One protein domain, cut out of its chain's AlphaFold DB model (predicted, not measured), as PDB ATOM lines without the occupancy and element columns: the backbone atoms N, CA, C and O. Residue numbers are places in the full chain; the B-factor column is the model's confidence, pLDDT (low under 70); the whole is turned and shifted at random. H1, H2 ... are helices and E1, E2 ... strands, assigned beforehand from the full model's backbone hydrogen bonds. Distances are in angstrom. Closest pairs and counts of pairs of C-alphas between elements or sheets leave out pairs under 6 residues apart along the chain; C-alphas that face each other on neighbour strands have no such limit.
ATOM      1  N   ALA A 249     -33.432   3.321  30.071       64.94
ATOM      2  CA  ALA A 249     -32.312   3.982  30.747       64.94
ATOM      3  C   ALA A 249     -30.918   3.723  30.126       64.94
ATOM      4  O   ALA A 249     -29.924   3.720  30.850       64.94
ATOM      5  N   ARG A 250     -30.818   3.479  28.805       75.38
ATOM      6  CA  ARG A 250     -29.573   3.044  28.130       75.38
ATOM      7  C   ARG A 250     -28.959   1.792  28.770       75.38
ATOM      8  O   ARG A 250     -27.746   1.716  28.961       75.38
ATOM      9  N   CYS A 251     -29.811   0.844  29.162       83.06
ATOM     10  CA  CYS A 251     -29.421  -0.351  29.910       83.06
ATOM     11  C   CYS A 251     -28.631  -0.025  31.178       83.06
ATOM     12  O   CYS A 251     -27.694  -0.733  31.534       83.06
ATOM     13  N   SER A 252     -28.962   1.105  31.814       86.88
ATOM     14  CA  SER A 252     -28.306   1.630  33.015       86.88
ATOM     15  C   SER A 252     -26.787   1.824  32.878       86.88
ATOM     16  O   SER A 252     -26.089   1.935  33.880       86.88
ATOM     17  N   GLY A 253     -26.253   1.852  31.647       86.81
ATOM     18  CA  GLY A 253     -24.808   1.831  31.387       86.81
ATOM     19  C   GLY A 253     -24.122   0.482  31.659       86.81
ATOM     20  O   GLY A 253     -22.893   0.425  31.666       86.81
ATOM     21  N   GLN A 254     -24.894  -0.586  31.883       88.19
ATOM     22  CA  GLN A 254     -24.430  -1.930  32.255       88.19
ATOM     23  C   GLN A 254     -24.951  -3.016  31.308       88.19
ATOM     24  O   GLN A 254     -25.239  -4.148  31.698       88.19
ATOM     25  N   GLY A 255     -25.131  -2.662  30.044       86.94
ATOM     26  CA  GLY A 255     -25.560  -3.599  29.030       86.94
ATOM     27  C   GLY A 255     -25.541  -2.984  27.649       86.94
ATOM     28  O   GLY A 255     -25.335  -1.781  27.464       86.94
ATOM     29  N   ARG A 256     -25.786  -3.841  26.668       84.38
ATOM     30  CA  ARG A 256     -25.959  -3.469  25.272       84.38
ATOM     31  C   ARG A 256     -27.425  -3.563  24.918       84.38
ATOM     32  O   ARG A 256     -28.121  -4.495  25.311       84.38
ATOM     33  N   CYS A 257     -27.879  -2.590  24.149       68.94
ATOM     34  CA  CYS A 257     -29.201  -2.658  23.574       68.94
ATOM     35  C   CYS A 257     -29.196  -3.702  22.460       68.94
ATOM     36  O   CYS A 257     -28.411  -3.583  21.520       68.94
ATOM     37  N   ASP A 258     -30.027  -4.732  22.583       61.97
ATOM     38  CA  ASP A 258     -30.318  -5.612  21.461       61.97
ATOM     39  C   ASP A 258     -31.338  -4.900  20.566       61.97
ATOM     40  O   ASP A 258     -32.496  -4.695  20.944       61.97
ATOM     41  N   GLU A 259     -30.871  -4.470  19.396       54.38
ATOM     42  CA  GLU A 259     -31.657  -3.689  18.442       54.38
ATOM     43  C   GLU A 259     -32.827  -4.494  17.852       54.38
ATOM     44  O   GLU A 259     -33.824  -3.899  17.439       54.38
ATOM     45  N   ASP A 260     -32.747  -5.830  17.876       45.94
ATOM     46  CA  ASP A 260     -33.763  -6.721  17.317       45.94
ATOM     47  C   ASP A 260     -34.895  -7.006  18.321       45.94
ATOM     48  O   ASP A 260     -36.063  -7.115  17.938       45.94
ATOM     49  N   SER A 261     -34.576  -7.119  19.616       52.12
ATOM     50  CA  SER A 261     -35.554  -7.437  20.671       52.12
ATOM     51  C   SER A 261     -36.015  -6.231  21.496       52.12
ATOM     52  O   SER A 261     -37.007  -6.333  22.224       52.12
ATOM     53  N   VAL A 262     -35.335  -5.083  21.377       59.81
ATOM     54  CA  VAL A 262     -35.545  -3.878  22.207       59.81
ATOM     55  C   VAL A 262     -35.423  -4.198  23.707       59.81
ATOM     56  O   VAL A 262     -36.068  -3.587  24.561       59.81
ATOM     57  N   GLN A 263     -34.606  -5.198  24.037       68.50
ATOM     58  CA  GLN A 263     -34.271  -5.578  25.402       68.50
ATOM     59  C   GLN A 263     -32.809  -5.259  25.681       68.50
ATOM     60  O   GLN A 263     -31.955  -5.251  24.794       68.50
ATOM     61  N   CYS A 264     -32.516  -4.997  26.948       77.75
ATOM     62  CA  CYS A 264     -31.143  -4.870  27.378       77.75
ATOM     63  C   CYS A 264     -30.516  -6.255  27.517       77.75
ATOM     64  O   CYS A 264     -30.944  -7.068  28.334       77.75
ATOM     65  N   SER A 265     -29.482  -6.503  26.721       88.00
ATOM     66  CA  SER A 265     -28.549  -7.596  26.941       88.00
ATOM     67  C   SER A 265     -27.520  -7.124  27.959       88.00
ATOM     68  O   SER A 265     -26.674  -6.283  27.657       88.00
ATOM     69  N   CYS A 266     -27.653  -7.584  29.196       90.31
ATOM     70  CA  CYS A 266     -26.829  -7.100  30.294       90.31
ATOM     71  C   CYS A 266     -25.367  -7.527  30.160       90.31
ATOM     72  O   CYS A 266     -25.075  -8.655  29.762       90.31
ATOM     73  N   ASP A 267     -24.457  -6.616  30.516       92.31
ATOM     74  CA  ASP A 267     -23.047  -6.939  30.703       92.31
ATOM     75  C   ASP A 267     -22.934  -8.026  31.788       92.31
ATOM     76  O   ASP A 267     -23.800  -8.149  32.667       92.31
ATOM     77  N   VAL A 268     -21.864  -8.826  31.740       90.50
ATOM     78  CA  VAL A 268     -21.621  -9.884  32.730       90.50
ATOM     79  C   VAL A 268     -21.699  -9.296  34.141       90.50
ATOM     80  O   VAL A 268     -21.081  -8.277  34.436       90.50
ATOM     81  N   GLY A 269     -22.495  -9.935  35.001       91.88
ATOM     82  CA  GLY A 269     -22.719  -9.493  36.377       91.88
ATOM     83  C   GLY A 269     -23.902  -8.557  36.591       91.88
ATOM     84  O   GLY A 269     -24.210  -8.249  37.740       91.88
ATOM     85  N   SER A 270     -24.607  -8.159  35.532       93.75
ATOM     86  CA  SER A 270     -25.808  -7.320  35.616       93.75
ATOM     87  C   SER A 270     -27.075  -8.108  35.261       93.75
ATOM     88  O   SER A 270     -27.045  -9.085  34.512       93.75
ATOM     89  N   THR A 271     -28.213  -7.714  35.825       93.50
ATOM     90  CA  THR A 271     -29.523  -8.349  35.645       93.50
ATOM     91  C   THR A 271     -30.661  -7.330  35.790       93.50
ATOM     92  O   THR A 271     -30.459  -6.191  36.210       93.50
ATOM     93  N   GLY A 272     -31.885  -7.742  35.459       87.69
ATOM     94  CA  GLY A 272     -33.053  -6.860  35.381       87.69
ATOM     95  C   GLY A 272     -33.394  -6.458  33.948       87.69
ATOM     96  O   GLY A 272     -32.631  -6.704  33.019       87.69
ATOM     97  N   ALA A 273     -34.579  -5.875  33.759       78.88
ATOM     98  CA  ALA A 273     -35.093  -5.552  32.425       78.88
ATOM     99  C   ALA A 273     -34.308  -4.412  31.742       78.88
ATOM    100  O   ALA A 273     -34.311  -4.317  30.516       78.88
ATOM    101  N   GLY A 274     -33.639  -3.564  32.527       86.12
ATOM    102  CA  GLY A 274     -32.753  -2.494  32.075       86.12
ATOM    103  C   GLY A 274     -31.341  -2.603  32.655       86.12
ATOM    104  O   GLY A 274     -30.651  -1.588  32.726       86.12
ATOM    105  N   CYS A 275     -30.918  -3.798  33.085       92.25
ATOM    106  CA  CYS A 275     -29.606  -4.062  33.697       92.25
ATOM    107  C   CYS A 275     -29.300  -3.205  34.932       92.25
ATOM    108  O   CYS A 275     -28.161  -2.835  35.196       92.25
ATOM    109  N   GLU A 276     -30.341  -2.859  35.684       92.19
ATOM    110  CA  GLU A 276     -30.269  -1.952  36.825       92.19
ATOM    111  C   GLU A 276     -29.849  -2.629  38.141       92.19
ATOM    112  O   GLU A 276     -29.649  -1.950  39.148       92.19
ATOM    113  N   ARG A 277     -29.731  -3.963  38.165       94.69
ATOM    114  CA  ARG A 277     -29.353  -4.739  39.356       94.69
ATOM    115  C   ARG A 277     -28.120  -5.584  39.087       94.69
ATOM    116  O   ARG A 277     -27.942  -6.076  37.982       94.69
ATOM    117  N   CYS A 278     -27.319  -5.829  40.117       96.25
ATOM    118  CA  CYS A 278     -26.246  -6.813  40.034       96.25
ATOM    119  C   CYS A 278     -26.790  -8.229  40.212       96.25
ATOM    120  O   CYS A 278     -27.721  -8.456  40.988       96.25
ATOM    121  N   LEU A 279     -26.217  -9.168  39.464       94.44
ATOM    122  CA  LEU A 279     -26.415 -10.597  39.652       94.44
ATOM    123  C   LEU A 279     -25.793 -11.025  40.993       94.44
ATOM    124  O   LEU A 279     -24.832 -10.408  41.459       94.44
ATOM    125  N   ASP A 280     -26.313 -12.086  41.607       94.56
ATOM    126  CA  ASP A 280     -25.761 -12.617  42.856       94.56
ATOM    127  C   ASP A 280     -24.256 -12.911  42.717       94.56
ATOM    128  O   ASP A 280     -23.810 -13.542  41.758       94.56
ATOM    129  N   GLY A 281     -23.467 -12.434  43.685       92.12
ATOM    130  CA  GLY A 281     -22.003 -12.524  43.668       92.12
ATOM    131  C   GLY A 281     -21.285 -11.325  43.036       92.12
ATOM    132  O   GLY A 281     -20.063 -11.263  43.131       92.12
ATOM    133  N   PHE A 282     -22.013 -10.361  42.465       95.06
ATOM    134  CA  PHE A 282     -21.480  -9.075  42.004       95.06
ATOM    135  C   PHE A 282     -21.899  -7.935  42.943       95.06
ATOM    136  O   PHE A 282     -22.960  -7.983  43.569       95.06
ATOM    137  N   ALA A 283     -21.078  -6.888  43.028       94.88
ATOM    138  CA  ALA A 283     -21.356  -5.676  43.794       94.88
ATOM    139  C   ALA A 283     -21.344  -4.440  42.885       94.88
ATOM    140  O   ALA A 283     -20.573  -4.364  41.931       94.88
ATOM    141  N   LEU A 284     -22.209  -3.463  43.174       94.00
ATOM    142  CA  LEU A 284     -22.251  -2.207  42.428       94.00
ATOM    143  C   LEU A 284     -21.105  -1.298  42.885       94.00
ATOM    144  O   LEU A 284     -21.182  -0.687  43.951       94.00
ATOM    145  N   GLU A 285     -20.074  -1.161  42.057       94.19
ATOM    146  CA  GLU A 285     -18.905  -0.322  42.316       94.19
ATOM    147  C   GLU A 285     -18.687   0.644  41.148       94.19
ATOM    148  O   GLU A 285     -18.676   0.255  39.980       94.19
ATOM    149  N   GLN A 286     -18.554   1.940  41.455       92.25
ATOM    150  CA  GLN A 286     -18.392   3.006  40.449       92.25
ATOM    151  C   GLN A 286     -19.493   3.009  39.367       92.25
ATOM    152  O   GLN A 286     -19.258   3.360  38.213       92.25
ATOM    153  N   GLY A 287     -20.712   2.609  39.742       89.25
ATOM    154  CA  GLY A 287     -21.856   2.556  38.830       89.25
ATOM    155  C   GLY A 287     -21.867   1.354  37.880       89.25
ATOM    156  O   GLY A 287     -22.675   1.353  36.955       89.25
ATOM    157  N   ARG A 288     -21.017   0.338  38.095       92.50
ATOM    158  CA  ARG A 288     -21.017  -0.932  37.346       92.50
ATOM    159  C   ARG A 288     -21.011  -2.128  38.294       92.50
ATOM    160  O   ARG A 288     -20.440  -2.048  39.377       92.50
ATOM    161  N   CYS A 289     -21.643  -3.230  37.908       94.75
ATOM    162  CA  CYS A 289     -21.570  -4.479  38.654       94.75
ATOM    163  C   CYS A 289     -20.206  -5.130  38.427       94.75
ATOM    164  O   CYS A 289     -19.877  -5.535  37.315       94.75
ATOM    165  N   GLN A 290     -19.404  -5.193  39.485       94.94
ATOM    166  CA  GLN A 290     -18.053  -5.742  39.479       94.94
ATOM    167  C   GLN A 290     -17.970  -6.935  40.424       94.94
ATOM    168  O   GLN A 290     -18.753  -7.061  41.370       94.94
ATOM    169  N   LEU A 291     -17.035  -7.837  40.145       94.00
ATOM    170  CA  LEU A 291     -16.811  -8.999  40.983       94.00
ATOM    171  C   LEU A 291     -15.988  -8.593  42.223       94.00
ATOM    172  O   LEU A 291     -14.875  -8.086  42.073       94.00
ATOM    173  N   PRO A 292     -16.470  -8.816  43.457       91.06
ATOM    174  CA  PRO A 292     -15.696  -8.490  44.646       91.06
ATOM    175  C   PRO A 292     -14.444  -9.368  44.736       91.06
ATOM    176  O   PRO A 292     -14.545 -10.595  44.774       91.06
ATOM    177  N   ASN A 293     -13.269  -8.750  44.882       87.38
ATOM    178  CA  ASN A 293     -11.971  -9.441  44.880       87.38
ATOM    179  C   ASN A 293     -11.691 -10.208  43.575       87.38
ATOM    180  O   ASN A 293     -11.261 -11.364  43.620       87.38
ATOM    181  N   ASP A 294     -11.947  -9.557  42.441       89.56
ATOM    182  CA  ASP A 294     -11.537 -10.009  41.115       89.56
ATOM    183  C   ASP A 294     -10.014 -10.268  41.076       89.56
ATOM    184  O   ASP A 294      -9.190  -9.352  41.121       89.56
ATOM    185  N   ALA A 295      -9.643 -11.546  41.090       90.12
ATOM    186  CA  ALA A 295      -8.270 -12.009  40.982       90.12
ATOM    187  C   ALA A 295      -8.221 -13.166  39.987       90.12
ATOM    188  O   ALA A 295      -9.108 -14.023  39.983       90.12
ATOM    189  N   SER A 296      -7.162 -13.210  39.182       90.50
ATOM    190  CA  SER A 296      -6.963 -14.268  38.194       90.50
ATOM    191  C   SER A 296      -6.459 -15.549  38.859       90.50
ATOM    192  O   SER A 296      -5.532 -15.531  39.677       90.50
ATOM    193  N   TYR A 297      -7.067 -16.674  38.493       92.44
ATOM    194  CA  TYR A 297      -6.674 -18.004  38.942       92.44
ATOM    195  C   TYR A 297      -6.592 -18.925  37.720       92.44
ATOM    196  O   TYR A 297      -7.629 -19.260  37.149       92.44
ATOM    197  N   PRO A 298      -5.399 -19.425  37.347       93.62
ATOM    198  CA  PRO A 298      -5.250 -20.285  36.169       93.62
ATOM    199  C   PRO A 298      -5.823 -21.696  36.386       93.62
ATOM    200  O   PRO A 298      -5.866 -22.503  35.460       93.62
ATOM    201  N   VAL A 299      -6.239 -22.020  37.616       93.31
ATOM    202  CA  VAL A 299      -6.783 -23.323  38.001       93.31
ATOM    203  C   VAL A 299      -8.174 -23.146  38.609       93.31
ATOM    204  O   VAL A 299      -8.363 -22.308  39.494       93.31
ATOM    205  N   TRP A 300      -9.139 -23.955  38.172       92.94
ATOM    206  CA  TRP A 300     -10.488 -24.011  38.746       92.94
ATOM    207  C   TRP A 300     -10.890 -25.455  39.062       92.94
ATOM    208  O   TRP A 300     -10.655 -26.312  38.227       92.94
ATOM    209  N   PRO A 301     -11.552 -25.778  40.181       94.44
ATOM    210  CA  PRO A 301     -12.014 -24.856  41.202       94.44
ATOM    211  C   PRO A 301     -10.869 -24.341  42.083       94.44
ATOM    212  O   PRO A 301      -9.825 -24.974  42.200       94.44
ATOM    213  N   ASN A 302     -11.065 -23.178  42.697       92.56
ATOM    214  CA  ASN A 302     -10.090 -22.481  43.536       92.56
ATOM    215  C   ASN A 302     -10.750 -21.970  44.833       92.56
ATOM    216  O   ASN A 302     -11.844 -22.397  45.216       92.56
ATOM    217  N   ASP A 303     -10.071 -21.091  45.569       90.44
ATOM    218  CA  ASP A 303     -10.602 -20.548  46.825       90.44
ATOM    219  C   ASP A 303     -11.703 -19.500  46.631       90.44
ATOM    220  O   ASP A 303     -12.438 -19.221  47.578       90.44
ATOM    221  N   ARG A 304     -11.861 -18.959  45.417       90.44
ATOM    222  CA  ARG A 304     -12.915 -17.996  45.067       90.44
ATOM    223  C   ARG A 304     -14.110 -18.633  44.377       90.44
ATOM    224  O   ARG A 304     -15.229 -18.192  44.609       90.44
ATOM    225  N   SER A 305     -13.888 -19.669  43.573       93.00
ATOM    226  CA  SER A 305     -14.940 -20.374  42.848       93.00
ATOM    227  C   SER A 305     -14.809 -21.882  42.982       93.00
ATOM    228  O   SER A 305     -13.776 -22.466  42.661       93.00
ATOM    229  N   ARG A 306     -15.882 -22.520  43.452       92.81
ATOM    230  CA  ARG A 306     -15.993 -23.965  43.680       92.81
ATOM    231  C   ARG A 306     -17.195 -24.607  42.990       92.81
ATOM    232  O   ARG A 306     -17.251 -25.835  42.929       92.81
ATOM    233  N   ALA A 307     -18.130 -23.813  42.475       91.00
ATOM    234  CA  ALA A 307     -19.325 -24.273  41.785       91.00
ATOM    235  C   ALA A 307     -19.458 -23.638  40.395       91.00
ATOM    236  O   ALA A 307     -19.043 -22.505  40.162       91.00
ATOM    237  N   ASN A 308     -20.107 -24.363  39.480       86.25
ATOM    238  CA  ASN A 308     -20.370 -23.885  38.116       86.25
ATOM    239  C   ASN A 308     -21.269 -22.637  38.072       86.25
ATOM    240  O   ASN A 308     -21.355 -21.981  37.043       86.25
ATOM    241  N   SER A 309     -21.979 -22.356  39.164       87.19
ATOM    242  CA  SER A 309     -22.874 -21.209  39.310       87.19
ATOM    243  C   SER A 309     -22.199 -19.981  39.923       87.19
ATOM    244  O   SER A 309     -22.872 -18.973  40.108       87.19
ATOM    245  N   ASP A 310     -20.920 -20.059  40.298       92.75
ATOM    246  CA  ASP A 310     -20.247 -18.940  40.955       92.75
ATOM    247  C   ASP A 310     -19.967 -17.808  39.962       92.75
ATOM    248  O   ASP A 310     -19.465 -18.032  38.860       92.75
ATOM    249  N   ALA A 311     -20.216 -16.574  40.400       92.50
ATOM    250  CA  ALA A 311     -20.021 -15.356  39.618       92.50
ATOM    251  C   ALA A 311     -18.608 -15.229  39.016       92.50
ATOM    252  O   ALA A 311     -18.470 -14.861  37.851       92.50
ATOM    253  N   TRP A 312     -17.571 -15.601  39.778       94.38
ATOM    254  CA  TRP A 312     -16.173 -15.558  39.328       94.38
ATOM    255  C   TRP A 312     -15.957 -16.410  38.070       94.38
ATOM    256  O   TRP A 312     -15.311 -15.974  37.122       94.38
ATOM    257  N   LEU A 313     -16.558 -17.603  38.017       92.94
ATOM    258  CA  LEU A 313     -16.392 -18.505  36.879       92.94
ATOM    259  C   LEU A 313     -17.009 -17.928  35.599       92.94
ATOM    260  O   LEU A 313     -16.456 -18.127  34.526       92.94
ATOM    261  N   ALA A 314     -18.122 -17.196  35.694       89.31
ATOM    262  CA  ALA A 314     -18.747 -16.573  34.527       89.31
ATOM    263  C   ALA A 314     -17.853 -15.497  33.881       89.31
ATOM    264  O   ALA A 314     -17.878 -15.341  32.661       89.31
ATOM    265  N   VAL A 315     -17.061 -14.785  34.691       92.38
ATOM    266  CA  VAL A 315     -16.155 -13.721  34.232       92.38
ATOM    267  C   VAL A 315     -14.853 -14.296  33.678       92.38
ATOM    268  O   VAL A 315     -14.467 -13.914  32.583       92.38
ATOM    269  N   HIS A 316     -14.222 -15.240  34.383       93.44
ATOM    270  CA  HIS A 316     -12.844 -15.682  34.102       93.44
ATOM    271  C   HIS A 316     -12.740 -17.041  33.403       93.44
ATOM    272  O   HIS A 316     -11.679 -17.666  33.427       93.44
ATOM    273  N   HIS A 317     -13.825 -17.571  32.829       90.25
ATOM    274  CA  HIS A 317     -13.802 -18.915  32.234       90.25
ATOM    275  C   HIS A 317     -12.742 -19.090  31.130       90.25
ATOM    276  O   HIS A 317     -12.292 -20.209  30.894       90.25
ATOM    277  N   ASP A 318     -12.359 -18.006  30.460       89.81
ATOM    278  CA  ASP A 318     -11.343 -17.950  29.410       89.81
ATOM    279  C   ASP A 318      -9.905 -17.842  29.945       89.81
ATOM    280  O   ASP A 318      -8.965 -18.209  29.240       89.81
ATOM    281  N   GLU A 319      -9.727 -17.412  31.195       91.38
ATOM    282  CA  GLU A 319      -8.429 -17.363  31.883       91.38
ATOM    283  C   GLU A 319      -8.031 -18.708  32.508       91.38
ATOM    284  O   GLU A 319      -6.889 -18.900  32.935       91.38
ATOM    285  N   ILE A 320      -8.966 -19.655  32.592       92.00
ATOM    286  CA  ILE A 320      -8.703 -20.955  33.202       92.00
ATOM    287  C   ILE A 320      -7.871 -21.813  32.252       92.00
ATOM    288  O   ILE A 320      -8.350 -22.330  31.243       92.00
ATOM    289  N   GLU A 321      -6.628 -22.058  32.643       91.19
ATOM    290  CA  GLU A 321      -5.723 -22.961  31.936       91.19
ATOM    291  C   GLU A 321      -5.939 -24.429  32.344       91.19
ATOM    292  O   GLU A 321      -5.665 -25.355  31.578       91.19
ATOM    293  N   ARG A 322      -6.427 -24.675  33.568       86.50
ATOM    294  CA  ARG A 322      -6.570 -26.028  34.124       86.50
ATOM    295  C   ARG A 322      -7.851 -26.187  34.940       86.50
ATOM    296  O   ARG A 322      -8.042 -25.480  35.922       86.50
ATOM    297  N   LEU A 323      -8.695 -27.174  34.608       88.06
ATOM    298  CA  LEU A 323      -9.774 -27.602  35.513       88.06
ATOM    299  C   LEU A 323      -9.282 -28.737  36.456       88.06
ATOM    300  O   LEU A 323      -8.551 -29.647  36.082       88.06
TER     301      LEU A 323
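AT A GLANCE: This is residues 249 to 323 of the 439 residues of an uncharacterized protein of Deltaproteobacteria bacterium RBG_16_71_12 (UniProt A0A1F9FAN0). Little regular structure is here: two small hairpins, E1-E2 with H1 beside it and E3-E4, make one half, and loops around the short helix H2 make the other. The 75 printed residues, 25 of them in named elements, run H1, E1, E2, E3, E4, H2; the class is mixed, both two-stranded sheets antiparallel. The whole is only just loose, close to compact: radius of gyration of the C-alphas 13.7 A, spans 38 by 26 by 16 A.

IN THESE COORDINATES: Find C-alpha 249 at (-32.312, 3.982, 30.747), where H1, residues 249 to 253, begins. Next come E1, 255 to 258, 9.2 A; E2, 263 to 266, 9.0 A; E3, 283 to 285; E4, 288 to 290; and H2, 311 to 316, 9.1 A, ending at (-12.844, -15.682, 34.102).

HOW THE PARTS SIT: In hairpin E1-E2, N 256 and O 265 are 2.8 A apart; in E3-E4, N 285 and O 288, 2.8 A. The closest C-alphas of H1 and E2, Cys 251 and Cys 264, are 5.5 A apart. H1 and H2 are apart. Every O i to N i+4 pair is within hydrogen-bond range in H2; H1 has 0 of 1, but 2 of 2 i+3 pairs.

THE WHOLE: The farthest C-alphas, Asp 260 and Asp 303, are 40.0 A apart. The printed part has no cut. Links E2 to E3 and E4 to H2 are long. Residues 249 and 257 to 263 have pLDDT under 70.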